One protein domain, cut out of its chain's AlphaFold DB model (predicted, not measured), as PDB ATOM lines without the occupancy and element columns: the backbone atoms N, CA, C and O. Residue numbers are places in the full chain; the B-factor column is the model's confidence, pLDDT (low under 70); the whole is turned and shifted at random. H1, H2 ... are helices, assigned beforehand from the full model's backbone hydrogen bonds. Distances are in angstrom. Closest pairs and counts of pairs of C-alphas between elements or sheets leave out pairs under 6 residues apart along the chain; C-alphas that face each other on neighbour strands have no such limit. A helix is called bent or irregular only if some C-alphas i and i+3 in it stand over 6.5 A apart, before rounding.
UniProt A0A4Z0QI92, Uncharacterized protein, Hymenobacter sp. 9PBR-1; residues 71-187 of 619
ATOM      1  N   LEU A  71     -28.610   0.548  12.693       55.66
ATOM      2  CA  LEU A  71     -27.607   0.790  13.730       55.66
ATOM      3  C   LEU A  71     -28.176   0.565  15.130       55.66
ATOM      4  O   LEU A  71     -29.275   0.995  15.464       55.66
ATOM      5  N   THR A  72     -27.381  -0.107  15.956       65.88
ATOM      6  CA  THR A  72     -27.582  -0.258  17.401       65.88
ATOM      7  C   THR A  72     -26.444   0.448  18.139       65.88
ATOM      8  O   THR A  72     -25.408   0.730  17.535       65.88
ATOM      9  N   ASP A  73     -26.567   0.632  19.458       58.97
ATOM     10  CA  ASP A  73     -25.502   1.182  20.322       58.97
ATOM     11  C   ASP A  73     -24.168   0.412  20.234       58.97
ATOM     12  O   ASP A  73     -23.147   0.851  20.763       58.97
ATOM     13  N   ARG A  74     -24.171  -0.773  19.610       57.81
ATOM     14  CA  ARG A  74     -23.010  -1.654  19.459       57.81
ATOM     15  C   ARG A  74     -22.715  -2.023  18.001       57.81
ATOM     16  O   ARG A  74     -22.063  -3.037  17.790       57.81
ATOM     17  N   GLY A  75     -23.188  -1.254  17.016       62.25
ATOM     18  CA  GLY A  75     -22.877  -1.449  15.589       62.25
ATOM     19  C   GLY A  75     -24.067  -1.890  14.729       62.25
ATOM     20  O   GLY A  75     -25.221  -1.839  15.165       62.25
ATOM     21  N   PHE A  76     -23.794  -2.290  13.481       77.00
ATOM     22  CA  PHE A  76     -24.834  -2.660  12.513       77.00
ATOM     23  C   PHE A  76     -25.616  -3.907  12.968       77.00
ATOM     24  O   PHE A  76     -25.033  -4.929  13.335       77.00
ATOM     25  N   LEU A  77     -26.945  -3.823  12.945       78.56
ATOM     26  CA  LEU A  77     -27.908  -4.743  13.547       78.56
ATOM     27  C   LEU A  77     -27.727  -6.194  13.067       78.56
ATOM     28  O   LEU A  77     -27.668  -7.080  13.922       78.56
ATOM     29  N   PRO A  78     -27.511  -6.465  11.763       81.06
ATOM     30  CA  PRO A  78     -27.133  -7.798  11.290       81.06
ATOM     31  C   PRO A  78     -25.849  -8.383  11.903       81.06
ATOM     32  O   PRO A  78     -25.782  -9.590  12.124       81.06
ATOM     33  N   TYR A  79     -24.852  -7.560  12.246       84.88
ATOM     34  CA  TYR A  79     -23.587  -8.014  12.845       84.88
ATOM     35  C   TYR A  79     -23.560  -7.935  14.376       84.88
ATOM     36  O   TYR A  79     -22.614  -8.418  14.998       84.88
ATOM     37  N   HIS A  80     -24.600  -7.394  15.014       81.75
ATOM     38  CA  HIS A  80     -24.633  -7.175  16.463       81.75
ATOM     39  C   HIS A  80     -24.360  -8.455  17.276       81.75
ATOM     40  O   HIS A  80     -23.625  -8.434  18.270       81.75
ATOM     41  N   LYS A  81     -24.928  -9.597  16.856       82.12
ATOM     42  CA  LYS A  81     -24.683 -10.894  17.514       82.12
ATOM     43  C   LYS A  81     -23.214 -11.314  17.403       82.12
ATOM     44  O   LYS A  81     -22.634 -11.711  18.411       82.12
ATOM     45  N   GLN A  82     -22.613 -11.167  16.221       85.44
ATOM     46  CA  GLN A  82     -21.204 -11.492  15.986       85.44
ATOM     47  C   GLN A  82     -20.275 -10.572  16.793       85.44
ATOM     48  O   GLN A  82     -19.354 -11.061  17.433       85.44
ATOM     49  N   LEU A  83     -20.562  -9.266  16.869       84.75
ATOM     50  CA  LEU A  83     -19.801  -8.321  17.702       84.75
ATOM     51  C   LEU A  83     -19.909  -8.629  19.194       84.75
ATOM     52  O   LEU A  83     -18.931  -8.497  19.929       84.75
ATOM     53  N   THR A  84     -21.092  -9.040  19.654       83.50
ATOM     54  CA  THR A  84     -21.301  -9.420  21.055       83.50
ATOM     55  C   THR A  84     -20.507 -10.681  21.395       83.50
ATOM     56  O   THR A  84     -19.825 -10.713  22.415       83.50
ATOM     57  N   GLN A  85     -20.532 -11.692  20.522       85.00
ATOM     58  CA  GLN A  85     -19.726 -12.906  20.681       85.00
ATOM     59  C   GLN A  85     -18.222 -12.607  20.600       85.00
ATOM     60  O   GLN A  85     -17.462 -13.057  21.456       85.00
ATOM     61  N   GLY A  86     -17.799 -11.795  19.628       85.19
ATOM     62  CA  GLY A  86     -16.415 -11.355  19.462       85.19
ATOM     63  C   GLY A  86     -15.898 -10.577  20.670       85.19
ATOM     64  O   GLY A  86     -14.753 -10.761  21.064       85.19
ATOM     65  N   ARG A  87     -16.754  -9.783  21.329       83.69
ATOM     66  CA  ARG A  87     -16.419  -9.083  22.577       83.69
ATOM     67  C   ARG A  87     -16.123 -10.051  23.717       83.69
ATOM     68  O   ARG A  87     -15.149  -9.856  24.435       83.69
ATOM     69  N   THR A  88     -16.956 -11.073  23.899       82.38
ATOM     70  CA  THR A  88     -16.721 -12.096  24.928       82.38
ATOM     71  C   THR A  88     -15.407 -12.824  24.654       82.38
ATOM     72  O   THR A  88     -14.531 -12.844  25.513       82.38
ATOM     73  N   GLN A  89     -15.203 -13.285  23.415       85.31
ATOM     74  CA  GLN A  89     -13.958 -13.942  23.002       85.31
ATOM     75  C   GLN A  89     -12.726 -13.040  23.149       85.31
ATOM     76  O   GLN A  89     -11.645 -13.529  23.470       85.31
ATOM     77  N   PHE A  90     -12.872 -11.733  22.910       83.12
ATOM     78  CA  PHE A  90     -11.825 -10.742  23.128       83.12
ATOM     79  C   PHE A  90     -11.388 -10.721  24.597       83.12
ATOM     80  O   PHE A  90     -10.198 -10.859  24.867       83.12
ATOM     81  N   PHE A  91     -12.324 -10.608  25.547       81.12
ATOM     82  CA  PHE A  91     -11.986 -10.599  26.974       81.12
ATOM     83  C   PHE A  91     -11.402 -11.934  27.447       81.12
ATOM     84  O   PHE A  91     -10.435 -11.923  28.208       81.12
ATOM     85  N   ASP A  92     -11.915 -13.061  26.947       85.62
ATOM     86  CA  ASP A  92     -11.397 -14.392  27.281       85.62
ATOM     87  C   ASP A  92      -9.947 -14.571  26.797       85.62
ATOM     88  O   ASP A  92      -9.070 -14.979  27.562       85.62
ATOM     89  N   LYS A  93      -9.663 -14.205  25.538       86.25
ATOM     90  CA  LYS A  93      -8.311 -14.263  24.953       86.25
ATOM     91  C   LYS A  93      -7.357 -13.258  25.593       86.25
ATOM     92  O   LYS A  93      -6.184 -13.557  25.781       86.25
ATOM     93  N   LEU A  94      -7.841 -12.069  25.944       82.06
ATOM     94  CA  LEU A  94      -7.032 -11.090  26.662       82.06
ATOM     95  C   LEU A  94      -6.647 -11.645  28.041       82.06
ATOM     96  O   LEU A  94      -5.477 -11.601  28.415       82.06
ATOM     97  N   GLY A  95      -7.607 -12.237  28.759       80.25
ATOM     98  CA  GLY A  95      -7.368 -12.932  30.022       80.25
ATOM     99  C   GLY A  95      -6.324 -14.043  29.892       80.25
ATOM    100  O   GLY A  95      -5.391 -14.094  30.695       80.25
ATOM    101  N   SER A  96      -6.419 -14.877  28.851       87.50
ATOM    102  CA  SER A  96      -5.458 -15.963  28.630       87.50
ATOM    103  C   SER A  96      -4.048 -15.460  28.301       87.50
ATOM    104  O   SER A  96      -3.084 -16.005  28.837       87.50
ATOM    105  N   ILE A  97      -3.893 -14.377  27.527       85.25
ATOM    106  CA  ILE A  97      -2.581 -13.755  27.252       85.25
ATOM    107  C   ILE A  97      -1.900 -13.322  28.559       85.25
ATOM    108  O   ILE A  97      -0.724 -13.620  28.778       85.25
ATOM    109  N   TYR A  98      -2.632 -12.674  29.472       79.00
ATOM    110  CA  TYR A  98      -2.078 -12.245  30.764       79.00
ATOM    111  C   TYR A  98      -1.822 -13.399  31.743       79.00
ATOM    112  O   TYR A  98      -1.015 -13.251  32.665       79.00
ATOM    113  N   GLN A  99      -2.464 -14.548  31.549       83.00
ATOM    114  CA  GLN A  99      -2.268 -15.743  32.374       83.00
ATOM    115  C   GLN A  99      -1.227 -16.714  31.797       83.00
ATOM    116  O   GLN A  99      -0.764 -17.594  32.518       83.00
ATOM    117  N   THR A 100      -0.816 -16.547  30.534       85.12
ATOM    118  CA  THR A 100       0.092 -17.475  29.842       85.12
ATOM    119  C   THR A 100       1.496 -17.450  30.466       85.12
ATOM    120  O   THR A 100       2.177 -16.414  30.425       85.12
ATOM    121  N   PRO A 101       1.968 -18.574  31.038       79.19
ATOM    122  CA  PRO A 101       3.329 -18.688  31.549       79.19
ATOM    123  C   PRO A 101       4.344 -18.567  30.406       79.19
ATOM    124  O   PRO A 101       4.115 -19.080  29.316       79.19
ATOM    125  N   GLY A 102       5.472 -17.901  30.648       82.94
ATOM    126  CA  GLY A 102       6.569 -17.806  29.675       82.94
ATOM    127  C   GLY A 102       6.508 -16.624  28.699       82.94
ATOM    128  O   GLY A 102       7.527 -16.333  28.087       82.94
ATOM    129  N   LEU A 103       5.389 -15.895  28.600       85.88
ATOM    130  CA  LEU A 103       5.356 -14.613  27.879       85.88
ATOM    131  C   LEU A 103       5.905 -13.481  28.752       85.88
ATOM    132  O   LEU A 103       5.425 -13.268  29.872       85.88
ATOM    133  N   SER A 104       6.851 -12.716  28.211       86.00
ATOM    134  CA  SER A 104       7.344 -11.479  28.817       86.00
ATOM    135  C   SER A 104       6.255 -10.399  28.868       86.00
ATOM    136  O   SER A 104       5.233 -10.460  28.180       86.00
ATOM    137  N   ARG A 105       6.466  -9.372  29.698       76.25
ATOM    138  CA  ARG A 105       5.530  -8.244  29.825       76.25
ATOM    139  C   ARG A 105       5.272  -7.554  28.482       76.25
ATOM    140  O   ARG A 105       4.122  -7.226  28.189       76.25
ATOM    141  N   ASP A 106       6.319  -7.368  27.688       79.81
ATOM    142  CA  ASP A 106       6.241  -6.660  26.411       79.81
ATOM    143  C   ASP A 106       5.512  -7.500  25.357       79.81
ATOM    144  O   ASP A 106       4.674  -6.976  24.625       79.81
ATOM    145  N   GLU A 107       5.719  -8.821  25.341       79.69
ATOM    146  CA  GLU A 107       4.981  -9.728  24.452       79.69
ATOM    147  C   GLU A 107       3.491  -9.793  24.803       79.69
ATOM    148  O   GLU A 107       2.649  -9.774  23.906       79.69
ATOM    149  N   ARG A 108       3.144  -9.810  26.099       77.00
ATOM    150  CA  ARG A 108       1.741  -9.752  26.548       77.00
ATOM    151  C   ARG A 108       1.076  -8.450  26.122       77.00
ATOM    152  O   ARG A 108      -0.060  -8.470  25.650       77.00
ATOM    153  N   TYR A 109       1.782  -7.329  26.274       76.88
ATOM    154  CA  TYR A 109       1.287  -6.025  25.847       76.88
ATOM    155  C   TYR A 109       1.067  -5.983  24.330       76.88
ATOM    156  O   TYR A 109      -0.020  -5.619  23.886       76.88
ATOM    157  N   LEU A 110       2.047  -6.431  23.539       84.31
ATOM    158  CA  LEU A 110       1.967  -6.433  22.078       84.31
ATOM    159  C   LEU A 110       0.836  -7.338  21.559       84.31
ATOM    160  O   LEU A 110       0.070  -6.937  20.682       84.31
ATOM    161  N   GLN A 111       0.693  -8.544  22.117       82.00
ATOM    162  CA  GLN A 111      -0.388  -9.465  21.744       82.00
ATOM    163  C   GLN A 111      -1.763  -8.935  22.167       82.00
ATOM    164  O   GLN A 111      -2.715  -9.017  21.389       82.00
ATOM    165  N   GLY A 112      -1.868  -8.350  23.365       74.94
ATOM    166  CA  GLY A 112      -3.096  -7.718  23.840       74.94
ATOM    167  C   GLY A 112      -3.504  -6.514  22.989       74.94
ATOM    168  O   GLY A 112      -4.681  -6.365  22.669       74.94
ATOM    169  N   GLN A 113      -2.537  -5.694  22.567       78.12
ATOM    170  CA  GLN A 113      -2.775  -4.558  21.680       78.12
ATOM    171  C   GLN A 113      -3.269  -5.018  20.308       78.12
ATOM    172  O   GLN A 113      -4.296  -4.531  19.850       78.12
ATOM    173  N   LYS A 114      -2.612  -6.012  19.697       83.00
ATOM    174  CA  LYS A 114      -3.049  -6.573  18.411       83.00
ATOM    175  C   LYS A 114      -4.485  -7.100  18.479       83.00
ATOM    176  O   LYS A 114      -5.294  -6.805  17.608       83.00
ATOM    177  N   LEU A 115      -4.821  -7.823  19.547       81.19
ATOM    178  CA  LEU A 115      -6.170  -8.344  19.763       81.19
ATOM    179  C   LEU A 115      -7.209  -7.216  19.942       81.19
ATOM    180  O   LEU A 115      -8.336  -7.330  19.455       81.19
ATOM    181  N   ALA A 116      -6.842  -6.131  20.631       74.56
ATOM    182  CA  ALA A 116      -7.703  -4.962  20.811       74.56
ATOM    183  C   ALA A 116      -7.904  -4.188  19.504       74.56
ATOM    184  O   ALA A 116      -9.027  -3.787  19.202       74.56
ATOM    185  N   ASP A 117      -6.844  -4.016  18.717       81.38
ATOM    186  CA  ASP A 117      -6.904  -3.372  17.407       81.38
ATOM    187  C   ASP A 117      -7.789  -4.174  16.445       81.38
ATOM    188  O   ASP A 117      -8.661  -3.592  15.802       81.38
ATOM    189  N   ASP A 118      -7.662  -5.504  16.417       84.56
ATOM    190  CA  ASP A 118      -8.502  -6.380  15.592       84.56
ATOM    191  C   ASP A 118      -9.997  -6.244  15.946       84.56
ATOM    192  O   ASP A 118     -10.831  -6.039  15.058       84.56
ATOM    193  N   TYR A 119     -10.351  -6.286  17.238       83.69
ATOM    194  CA  TYR A 119     -11.741  -6.101  17.683       83.69
ATOM    195  C   TYR A 119     -12.268  -4.690  17.377       83.69
ATOM    196  O   TYR A 119     -13.383  -4.531  16.875       83.69
ATOM    197  N   ASN A 120     -11.467  -3.653  17.632       84.06
ATOM    198  CA  ASN A 120     -11.850  -2.270  17.351       84.06
ATOM    199  C   ASN A 120     -12.028  -2.020  15.850       84.06
ATOM    200  O   ASN A 120     -12.931  -1.282  15.456       84.06
ATOM    201  N   ASN A 121     -11.209  -2.646  15.004       87.06
ATOM    202  CA  ASN A 121     -11.350  -2.574  13.552       87.06
ATOM    203  C   ASN A 121     -12.656  -3.225  13.087       87.06
ATOM    204  O   ASN A 121     -13.357  -2.644  12.261       87.06
ATOM    205  N   GLN A 122     -13.032  -4.374  13.658       85.44
ATOM    206  CA  GLN A 122     -14.331  -5.005  13.397       85.44
ATOM    207  C   GLN A 122     -15.497  -4.099  13.810       85.44
ATOM    208  O   GLN A 122     -16.413  -3.877  13.018       85.44
ATOM    209  N   ALA A 123     -15.445  -3.522  15.014       82.44
ATOM    210  CA  ALA A 123     -16.476  -2.606  15.497       82.44
ATOM    211  C   ALA A 123     -16.615  -1.373  14.584       82.44
ATOM    212  O   ALA A 123     -17.708  -1.101  14.086       82.44
ATOM    213  N   ARG A 124     -15.504  -0.695  14.268       85.06
ATOM    214  CA  ARG A 124     -15.482   0.462  13.353       85.06
ATOM    215  C   ARG A 124     -15.993   0.116  11.962       85.06
ATOM    216  O   ARG A 124     -16.716   0.902  11.360       85.06
ATOM    217  N   TRP A 125     -15.635  -1.056  11.441       87.25
ATOM    218  CA  TRP A 125     -16.132  -1.508  10.146       87.25
ATOM    219  C   TRP A 125     -17.660  -1.636  10.157       87.25
ATOM    220  O   TRP A 125     -18.319  -1.136   9.248       87.25
ATOM    221  N   THR A 126     -18.239  -2.231  11.207       84.94
ATOM    222  CA  THR A 126     -19.704  -2.352  11.312       84.94
ATOM    223  C   THR A 126     -20.396  -1.007  11.514       84.94
ATOM    224  O   THR A 126     -21.500  -0.818  11.016       84.94
ATOM    225  N   GLU A 127     -19.761  -0.064  12.207       82.50
ATOM    226  CA  GLU A 127     -20.271   1.298  12.373       82.50
ATOM    227  C   GLU A 127     -20.303   2.037  11.030       82.50
ATOM    228  O   GLU A 127     -21.357   2.515  10.618       82.50
ATOM    229  N   ASN A 128     -19.192   2.014  10.285       83.31
ATOM    230  CA  ASN A 128     -19.102   2.598   8.944       83.31
ATOM    231  C   ASN A 128     -20.127   1.992   7.979       83.31
ATOM    232  O   ASN A 128     -20.711   2.703   7.160       83.31
ATOM    233  N   LEU A 129     -20.346   0.677   8.056       81.38
ATOM    234  CA  LEU A 129     -21.365   0.018   7.249       81.38
ATOM    235  C   LEU A 129     -22.767   0.505   7.628       81.38
ATOM    236  O   LEU A 129     -23.557   0.829   6.749       81.38
ATOM    237  N   GLY A 130     -23.063   0.619   8.921       79.94
ATOM    238  CA  GLY A 130     -24.339   1.149   9.386       79.94
ATOM    239  C   GLY A 130     -24.597   2.595   8.956       79.94
ATOM    240  O   GLY A 130     -25.711   2.915   8.548       79.94
ATOM    241  N   GLU A 131     -23.576   3.457   8.969       79.69
ATOM    242  CA  GLU A 131     -23.702   4.832   8.461       79.69
ATOM    243  C   GLU A 131     -24.001   4.859   6.954       79.69
ATOM    244  O   GLU A 131     -24.892   5.585   6.516       79.69
ATOM    245  N   ARG A 132     -23.379   3.983   6.155       79.31
ATOM    246  CA  ARG A 132     -23.739   3.844   4.730       79.31
ATOM    247  C   ARG A 132     -25.189   3.408   4.535       79.31
ATOM    248  O   ARG A 132     -25.877   3.921   3.660       79.31
ATOM    249  N   PHE A 133     -25.685   2.480   5.349       79.81
ATOM    250  CA  PHE A 133     -27.091   2.075   5.284       79.81
ATOM    251  C   PHE A 133     -28.035   3.214   5.686       79.81
ATOM    252  O   PHE A 133     -29.079   3.382   5.057       79.81
ATOM    253  N   LYS A 134     -27.664   4.059   6.657       77.62
ATOM    254  CA  LYS A 134     -28.410   5.295   6.951       77.62
ATOM    255  C   LYS A 134     -28.482   6.219   5.739       77.62
ATOM    256  O   LYS A 134     -29.563   6.727   5.449       77.62
ATOM    257  N   GLU A 135     -27.376   6.420   5.025       79.94
ATOM    258  CA  GLU A 135     -27.360   7.220   3.791       79.94
ATOM    259  C   GLU A 135     -28.302   6.635   2.732       79.94
ATOM    260  O   GLU A 135     -29.070   7.374   2.118       79.94
ATOM    261  N   VAL A 136     -28.327   5.306   2.573       82.44
ATOM    262  CA  VAL A 136     -29.275   4.622   1.679       82.44
ATOM    263  C   VAL A 136     -30.723   4.860   2.108       82.44
ATOM    264  O   VAL A 136     -31.562   5.219   1.285       82.44
ATOM    265  N   VAL A 137     -31.046   4.724   3.392       78.00
ATOM    266  CA  VAL A 137     -32.404   4.992   3.898       78.00
ATOM    267  C   VAL A 137     -32.803   6.456   3.670       78.00
ATOM    268  O   VAL A 137     -33.941   6.754   3.299       78.00
ATOM    269  N   GLN A 138     -31.871   7.396   3.833       79.38
ATOM    270  CA  GLN A 138     -32.117   8.805   3.518       79.38
ATOM    271  C   GLN A 138     -32.330   9.032   2.017       79.38
ATOM    272  O   GLN A 138     -33.233   9.773   1.635       79.38
ATOM    273  N   LEU A 139     -31.539   8.389   1.161       82.19
ATOM    274  CA  LEU A 139     -31.695   8.472  -0.289       82.19
ATOM    275  C   LEU A 139     -33.065   7.939  -0.725       82.19
ATOM    276  O   LEU A 139     -33.803   8.630  -1.423       82.19
ATOM    277  N   THR A 140     -33.434   6.750  -0.252       79.50
ATOM    278  CA  THR A 140     -34.686   6.065  -0.616       79.50
ATOM    279  C   THR A 140     -35.939   6.732  -0.051       79.50
ATOM    280  O   THR A 140     -37.026   6.552  -0.590       79.50
ATOM    281  N   SER A 141     -35.813   7.527   1.015       74.81
ATOM    282  CA  SER A 141     -36.917   8.352   1.526       74.81
ATOM    283  C   SER A 141     -37.065   9.687   0.792       74.81
ATOM    284  O   SER A 141     -38.174  10.216   0.721       74.81
ATOM    285  N   LYS A 142     -35.974  10.236   0.241       81.06
ATOM    286  CA  LYS A 142     -35.988  11.491  -0.526       81.06
ATOM    287  C   LYS A 142     -36.396  11.282  -1.983       81.06
ATOM    288  O   LYS A 142     -37.111  12.116  -2.534       81.06
ATOM    289  N   ASP A 143     -35.942  10.200  -2.605       86.06
ATOM    290  CA  ASP A 143     -36.181   9.918  -4.015       86.06
ATOM    291  C   ASP A 143     -37.136   8.734  -4.190       86.06
ATOM    292  O   ASP A 143     -36.774   7.573  -3.998       86.06
ATOM    293  N   LYS A 144     -38.368   9.059  -4.596       86.62
ATOM    294  CA  LYS A 144     -39.470   8.105  -4.777       86.62
ATOM    295  C   LYS A 144     -39.226   7.068  -5.868       86.62
ATOM    296  O   LYS A 144     -39.929   6.065  -5.902       86.62
ATOM    297  N   ARG A 145     -38.234   7.280  -6.741       92.19
ATOM    298  CA  ARG A 145     -37.842   6.272  -7.733       92.19
ATOM    299  C   ARG A 145     -37.340   4.999  -7.077       92.19
ATOM    300  O   ARG A 145     -37.390   3.958  -7.712       92.19
ATOM    301  N   TYR A 146     -36.864   5.052  -5.837       91.06
ATOM    302  CA  TYR A 146     -36.381   3.882  -5.120       91.06
ATOM    303  C   TYR A 146     -37.480   3.207  -4.293       91.06
ATOM    304  O   TYR A 146     -38.132   3.832  -3.458       91.06
ATOM    305  N   ILE A 147     -37.608   1.885  -4.429       86.00
ATOM    306  CA  ILE A 147     -38.478   1.074  -3.575       86.00
ATOM    307  C   ILE A 147     -37.670   0.643  -2.352       86.00
ATOM    308  O   ILE A 147     -36.990  -0.383  -2.370       86.00
ATOM    309  N   GLY A 148     -37.764   1.417  -1.268       80.31
ATOM    310  CA  GLY A 148     -36.964   1.186  -0.058       80.31
ATOM    311  C   GLY A 148     -37.035  -0.253   0.473       80.31
ATOM    312  O   GLY A 148     -36.011  -0.801   0.845       80.31
ATOM    313  N   GLN A 149     -38.205  -0.905   0.437       79.38
ATOM    314  CA  GLN A 149     -38.343  -2.304   0.882       79.38
ATOM    315  C   GLN A 149     -37.491  -3.281   0.058       79.38
ATOM    316  O   GLN A 149     -36.807  -4.122   0.629       79.38
ATOM    317  N   ARG A 150     -37.479  -3.142  -1.273       83.50
ATOM    318  CA  ARG A 150     -36.685  -4.014  -2.153       83.50
ATOM    319  C   ARG A 150     -35.189  -3.777  -1.990       83.50
ATOM    320  O   ARG A 150     -34.399  -4.707  -2.098       83.50
ATOM    321  N   ILE A 151     -34.803  -2.539  -1.695       85.38
ATOM    322  CA  ILE A 151     -33.411  -2.184  -1.403       85.38
ATOM    323  C   ILE A 151     -32.985  -2.797  -0.075       85.38
ATOM    324  O   ILE A 151     -31.946  -3.448  -0.024       85.38
ATOM    325  N   ASP A 152     -33.808  -2.655   0.965       76.75
ATOM    326  CA  ASP A 152     -33.578  -3.272   2.271       76.75
ATOM    327  C   ASP A 152     -33.406  -4.799   2.106       76.75
ATOM    328  O   ASP A 152     -32.418  -5.370   2.566       76.75
ATOM    329  N   GLU A 153     -34.305  -5.459   1.371       79.00
ATOM    330  CA  GLU A 153     -34.229  -6.896   1.064       79.00
ATOM    331  C   GLU A 153     -32.989  -7.273   0.240       79.00
ATOM    332  O   GLU A 153     -32.294  -8.234   0.573       79.00
ATOM    333  N   GLY A 154     -32.674  -6.520  -0.816       84.31
ATOM    334  CA  GLY A 154     -31.509  -6.760  -1.669       84.31
ATOM    335  C   GLY A 154     -30.197  -6.649  -0.895       84.31
ATOM    336  O   GLY A 154     -29.318  -7.503  -1.027       84.31
ATOM    337  N   LEU A 155     -30.088  -5.645  -0.024       84.19
ATOM    338  CA  LEU A 155     -28.948  -5.474   0.867       84.19
ATOM    339  C   LEU A 155     -28.878  -6.596   1.912       84.19
ATOM    340  O   LEU A 155     -27.803  -7.155   2.132       84.19
ATOM    341  N   LEU A 156     -30.014  -6.972   2.514       79.56
ATOM    342  CA  LEU A 156     -30.100  -8.088   3.462       79.56
ATOM    343  C   LEU A 156     -29.724  -9.433   2.823       79.56
ATOM    344  O   LEU A 156     -29.150 -10.289   3.496       79.56
ATOM    345  N   ASN A 157     -30.018  -9.628   1.540       84.00
ATOM    346  CA  ASN A 157     -29.615 -10.821   0.800       84.00
ATOM    347  C   ASN A 157     -28.112 -10.816   0.503       84.00
ATOM    348  O   ASN A 157     -27.471 -11.853   0.618       84.00
ATOM    349  N   LYS A 158     -27.526  -9.655   0.188       86.06
ATOM    350  CA  LYS A 158     -26.080  -9.523  -0.063       86.06
ATOM    351  C   LYS A 158     -25.221  -9.723   1.190       86.06
ATOM    352  O   LYS A 158     -24.072 -10.131   1.070       86.06
ATOM    353  N   ILE A 159     -25.755  -9.452   2.383       85.38
ATOM    354  CA  ILE A 159     -25.066  -9.735   3.657       85.38
ATOM    355  C   ILE A 159     -25.267 -11.175   4.142       85.38
ATOM    356  O   ILE A 159     -24.757 -11.517   5.210       85.38
ATOM    357  N   LYS A 160     -26.031 -12.003   3.424       84.75
ATOM    358  CA  LYS A 160     -26.251 -13.412   3.755       84.75
ATOM    359  C   LYS A 160     -25.486 -14.317   2.793       84.75
ATOM    360  O   LYS A 160     -25.291 -13.980   1.629       84.75
ATOM    361  N   ASP A 161     -25.050 -15.465   3.289       86.69
ATOM    362  CA  ASP A 161     -24.536 -16.544   2.450       86.69
ATOM    363  C   ASP A 161     -25.678 -17.331   1.776       86.69
ATOM    364  O   ASP A 161     -26.866 -17.070   1.988       86.69
ATOM    365  N   SER A 162     -25.321 -18.332   0.967       83.94
ATOM    366  CA  SER A 162     -26.283 -19.220   0.297       83.94
ATOM    367  C   SER A 162     -27.137 -20.055   1.259       83.94
ATOM    368  O   SER A 162     -28.146 -20.619   0.841       83.94
ATOM    369  N   GLN A 163     -26.754 -20.136   2.535       84.06
ATOM    370  CA  GLN A 163     -27.465 -20.853   3.594       84.06
ATOM    371  C   GLN A 163     -28.350 -19.915   4.436       84.06
ATOM    372  O   GLN A 163     -29.064 -20.374   5.326       84.06
ATOM    373  N   GLY A 164     -28.338 -18.607   4.152       81.75
ATOM    374  CA  GLY A 164     -29.113 -17.595   4.865       81.75
ATOM    375  C   GLY A 164     -28.453 -17.068   6.144       81.75
ATOM    376  O   GLY A 164     -29.077 -16.270   6.852       81.75
ATOM    377  N   ASN A 165     -27.212 -17.462   6.440       84.06
ATOM    378  CA  ASN A 165     -26.464 -16.942   7.580       84.06
ATOM    379  C   ASN A 165     -25.842 -15.595   7.230       84.06
ATOM    380  O   ASN A 165     -25.366 -15.387   6.118       84.06
ATOM    381  N   THR A 166     -25.801 -14.675   8.193       85.38
ATOM    382  CA  THR A 166     -25.071 -13.417   8.015       85.38
ATOM    383  C   THR A 166     -23.594 -13.715   7.786       85.38
ATOM    384  O   THR A 166     -22.975 -14.422   8.583       85.38
ATOM    385  N   LEU A 167     -23.036 -13.144   6.720       88.12
ATOM    386  CA  LEU A 167     -21.622 -13.225   6.386       88.12
ATOM    387  C   LEU A 167     -20.748 -12.784   7.577       88.12
ATOM    388  O   LEU A 167     -21.235 -12.074   8.457       88.12
ATOM    389  N   PRO A 168     -19.466 -13.172   7.645       89.19
ATOM    390  CA  PRO A 168     -18.573 -12.680   8.691       89.19
ATOM    391  C   PRO A 168     -18.325 -11.165   8.592       89.19
ATOM    392  O   PRO A 168     -18.402 -10.570   7.518       89.19
ATOM    393  N   ILE A 169     -18.004 -10.518   9.712       86.69
ATOM    394  CA  ILE A 169     -17.597  -9.102   9.719       86.69
ATOM    395  C   ILE A 169     -16.388  -8.899   8.790       86.69
ATOM    396  O   ILE A 169     -15.423  -9.658   8.848       86.69
ATOM    397  N   GLY A 170     -16.429  -7.856   7.956       83.50
ATOM    398  CA  GLY A 170     -15.333  -7.506   7.047       83.50
ATOM    399  C   GLY A 170     -15.385  -8.169   5.669       83.50
ATOM    400  O   GLY A 170     -14.586  -7.802   4.813       83.50
ATOM    401  N   THR A 171     -16.305  -9.107   5.422       85.44
ATOM    402  CA  THR A 171     -16.396  -9.808   4.123       85.44
ATOM    403  C   THR A 171     -17.401  -9.184   3.160       85.44
ATOM    404  O   THR A 171     -17.273  -9.355   1.951       85.44
ATOM    405  N   PHE A 172     -18.393  -8.447   3.669       82.69
ATOM    406  CA  PHE A 172     -19.330  -7.713   2.823       82.69
ATOM    407  C   PHE A 172     -18.601  -6.585   2.082       82.69
ATOM    408  O   PHE A 172     -17.975  -5.720   2.700       82.69
ATOM    409  N   SER A 173     -18.704  -6.585   0.756       79.56
ATOM    410  CA  SER A 173     -18.119  -5.550  -0.095       79.56
ATOM    411  C   SER A 173     -18.994  -4.287  -0.060       79.56
ATOM    412  O   SER A 173     -20.191  -4.368  -0.349       79.56
ATOM    413  N   PRO A 174     -18.436  -3.101   0.252       71.38
ATOM    414  CA  PRO A 174     -19.181  -1.843   0.205       71.38
ATOM    415  C   PRO A 174     -19.801  -1.537  -1.168       71.38
ATOM    416  O   PRO A 174     -20.833  -0.872  -1.238       71.38
ATOM    417  N   GLU A 175     -19.207  -2.039  -2.253       80.31
ATOM    418  CA  GLU A 175     -19.709  -1.910  -3.626       80.31
ATOM    419  C   GLU A 175     -21.064  -2.607  -3.813       80.31
ATOM    420  O   GLU A 175     -21.886  -2.145  -4.606       80.31
ATOM    421  N   SER A 176     -21.356  -3.636  -3.009       83.56
ATOM    422  CA  SER A 176     -22.652  -4.330  -3.009       83.56
ATOM    423  C   SER A 176     -23.819  -3.384  -2.714       83.56
ATOM    424  O   SER A 176     -24.931  -3.620  -3.177       83.56
ATOM    425  N   VAL A 177     -23.580  -2.288  -1.983       84.62
ATOM    426  CA  VAL A 177     -24.604  -1.260  -1.752       84.62
ATOM    427  C   VAL A 177     -24.975  -0.564  -3.058       84.62
ATOM    428  O   VAL A 177     -26.154  -0.428  -3.383       84.62
ATOM    429  N   GLN A 178     -23.968  -0.166  -3.835       87.38
ATOM    430  CA  GLN A 178     -24.183   0.506  -5.110       87.38
ATOM    431  C   GLN A 178     -24.798  -0.439  -6.145       87.38
ATOM    432  O   GLN A 178     -25.638  -0.009  -6.929       87.38
ATOM    433  N   GLU A 179     -24.429  -1.722  -6.128       88.56
ATOM    434  CA  GLU A 179     -25.062  -2.743  -6.970       88.56
ATOM    435  C   GLU A 179     -26.567  -2.843  -6.710       88.56
ATOM    436  O   GLU A 179     -27.347  -2.832  -7.659       88.56
ATOM    437  N   VAL A 180     -26.985  -2.887  -5.438       89.75
ATOM    438  CA  VAL A 180     -28.411  -2.942  -5.081       89.75
ATOM    439  C   VAL A 180     -29.123  -1.648  -5.480       89.75
ATOM    440  O   VAL A 180     -30.218  -1.704  -6.033       89.75
ATOM    441  N   LEU A 181     -28.507  -0.483  -5.270       89.69
ATOM    442  CA  LEU A 181     -29.090   0.796  -5.695       89.69
ATOM    443  C   LEU A 181     -29.218   0.919  -7.219       89.69
ATOM    444  O   LEU A 181     -30.171   1.521  -7.706       89.69
ATOM    445  N   ASN A 182     -28.269   0.368  -7.972       90.69
ATOM    446  CA  ASN A 182     -28.259   0.436  -9.431       90.69
ATOM    447  C   ASN A 182     -29.130  -0.640 -10.092       90.69
ATOM    448  O   ASN A 182     -29.353  -0.557 -11.299       90.69
ATOM    449  N   ASP A 183     -29.609  -1.641  -9.348       92.50
ATOM    450  CA  ASP A 183     -30.501  -2.654  -9.904       92.50
ATOM    451  C   ASP A 183     -31.874  -2.026 -10.226       92.50
ATOM    452  O   ASP A 183     -32.596  -1.625  -9.307       92.50
ATOM    453  N   PRO A 184     -32.281  -1.964 -11.510       92.31
ATOM    454  CA  PRO A 184     -33.561  -1.382 -11.916       92.31
ATOM    455  C   PRO A 184     -34.784  -2.087 -11.316       92.31
ATOM    456  O   PRO A 184     -35.865  -1.501 -11.270       92.31
ATOM    457  N   ARG A 185     -34.642  -3.319 -10.811       92.38
ATOM    458  CA  ARG A 185     -35.718  -4.037 -10.103       92.38
ATOM    459  C   ARG A 185     -36.069  -3.400  -8.760       92.38
ATOM    460  O   ARG A 185     -37.171  -3.603  -8.249       92.38
ATOM    461  N   ASN A 186     -35.146  -2.624  -8.201       92.31
ATOM    462  CA  ASN A 186     -35.328  -1.898  -6.951       92.31
ATOM    463  C   ASN A 186     -35.910  -0.499  -7.165       92.31
ATOM    464  O   ASN A 186     -36.060   0.254  -6.200       92.31
ATOM    465  N   HIS A 187     -36.243  -0.144  -8.407       93.94
ATOM    466  CA  HIS A 187     -36.871   1.127  -8.733       93.94
ATOM    467  C   HIS A 187     -38.366   0.956  -8.990       93.94
ATOM    468  O   HIS A 187     -38.816  -0.074  -9.493       93.94
TER     469      HIS A 187
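What this domain is: This is residues 71 to 187 of the 619 residues of an uncharacterized protein of Hymenobacter sp. 9PBR-1 (UniProt A0A4Z0QI92). A long helical hairpin makes most of this rod-shaped domain: H2 runs along nearly its whole length, and H1 lies side by side with the first half of H2, running opposite ways. Toward the far end of H2 the chain folds back into two shorter helices, H3 and H4, which pack side by side, and a long loop, residues 159 to 174, joins them. The printed part has 117 residues with four named helices in the order H1, H2, H3, H4 and no named strand, and its class is all helix. It is loose, with a radius of gyration of the C-alphas of 18.5 A, and spans 62 by 29 by 21 A.

How they stand to each other: Residues 71 to 72 pair with residues 75 to 76, antiparallel, in a stretch too short to be named. H1, residues 77 to 99, touches H2, residues 105 to 142, at a shallow tilt of 8 degrees, opposite ways. Their closest C-alphas, those of Leu 94 and Gly 112, are 5.9 A apart, and H2 touches H1 with residues 108 to 126 alone. H2 and H3, residues 148 to 158, only just touch, with 3 pairs of C-alphas within 8 A. The closest are those of Thr 140 and Gly 148, 5.4 A apart; H2 takes part with residues 137 to 141 alone, at a shallow tilt of 31 degrees, opposite ways. H3 touches H4, residues 175 to 182, opposite ways at a shallow tilt of 33 degrees, only just short of steep. Their closest C-alphas, those of Gly 154 and Val 180, are 6.0 A apart. Each of these three touching pairs is a helical hairpin, and the packing is mostly aligned. H2 and H4 are near each other, with 8 pairs of C-alphas within 10 A. H1 and H4 are apart, and H1 and H3 are only just apart, with their closest C-alphas at 8.4 A. In H2, H3 and H4 every O i to N i+4 pair is within hydrogen-bond range; in H1 17 of 19 are.

Where its parts are: H1 begins at C-alpha 77, (-27.908, -4.743, 13.547), and measures 33.7 A; it is irregular, with C-alphas 78 and 81 at 7.4 A. H2 measures 55.1 A from C-alpha 105, (5.530, -8.244, 29.825), to C-alpha 142. H3 measures 15.3 A. H4 measures 10.6 A and ends at C-alpha 182, (-28.259, 0.436, -9.431).

The domain as a whole: The C-alphas farthest apart, those of Gly 102 and Lys 144, are 63.1 A apart. The printed part has no cut. The links H1 to H2 and H2 to H3 are tight, and H3 to H4 is long. The mean pLDDT of the printed part is 82.3, and residues 71 to 75 are under 70.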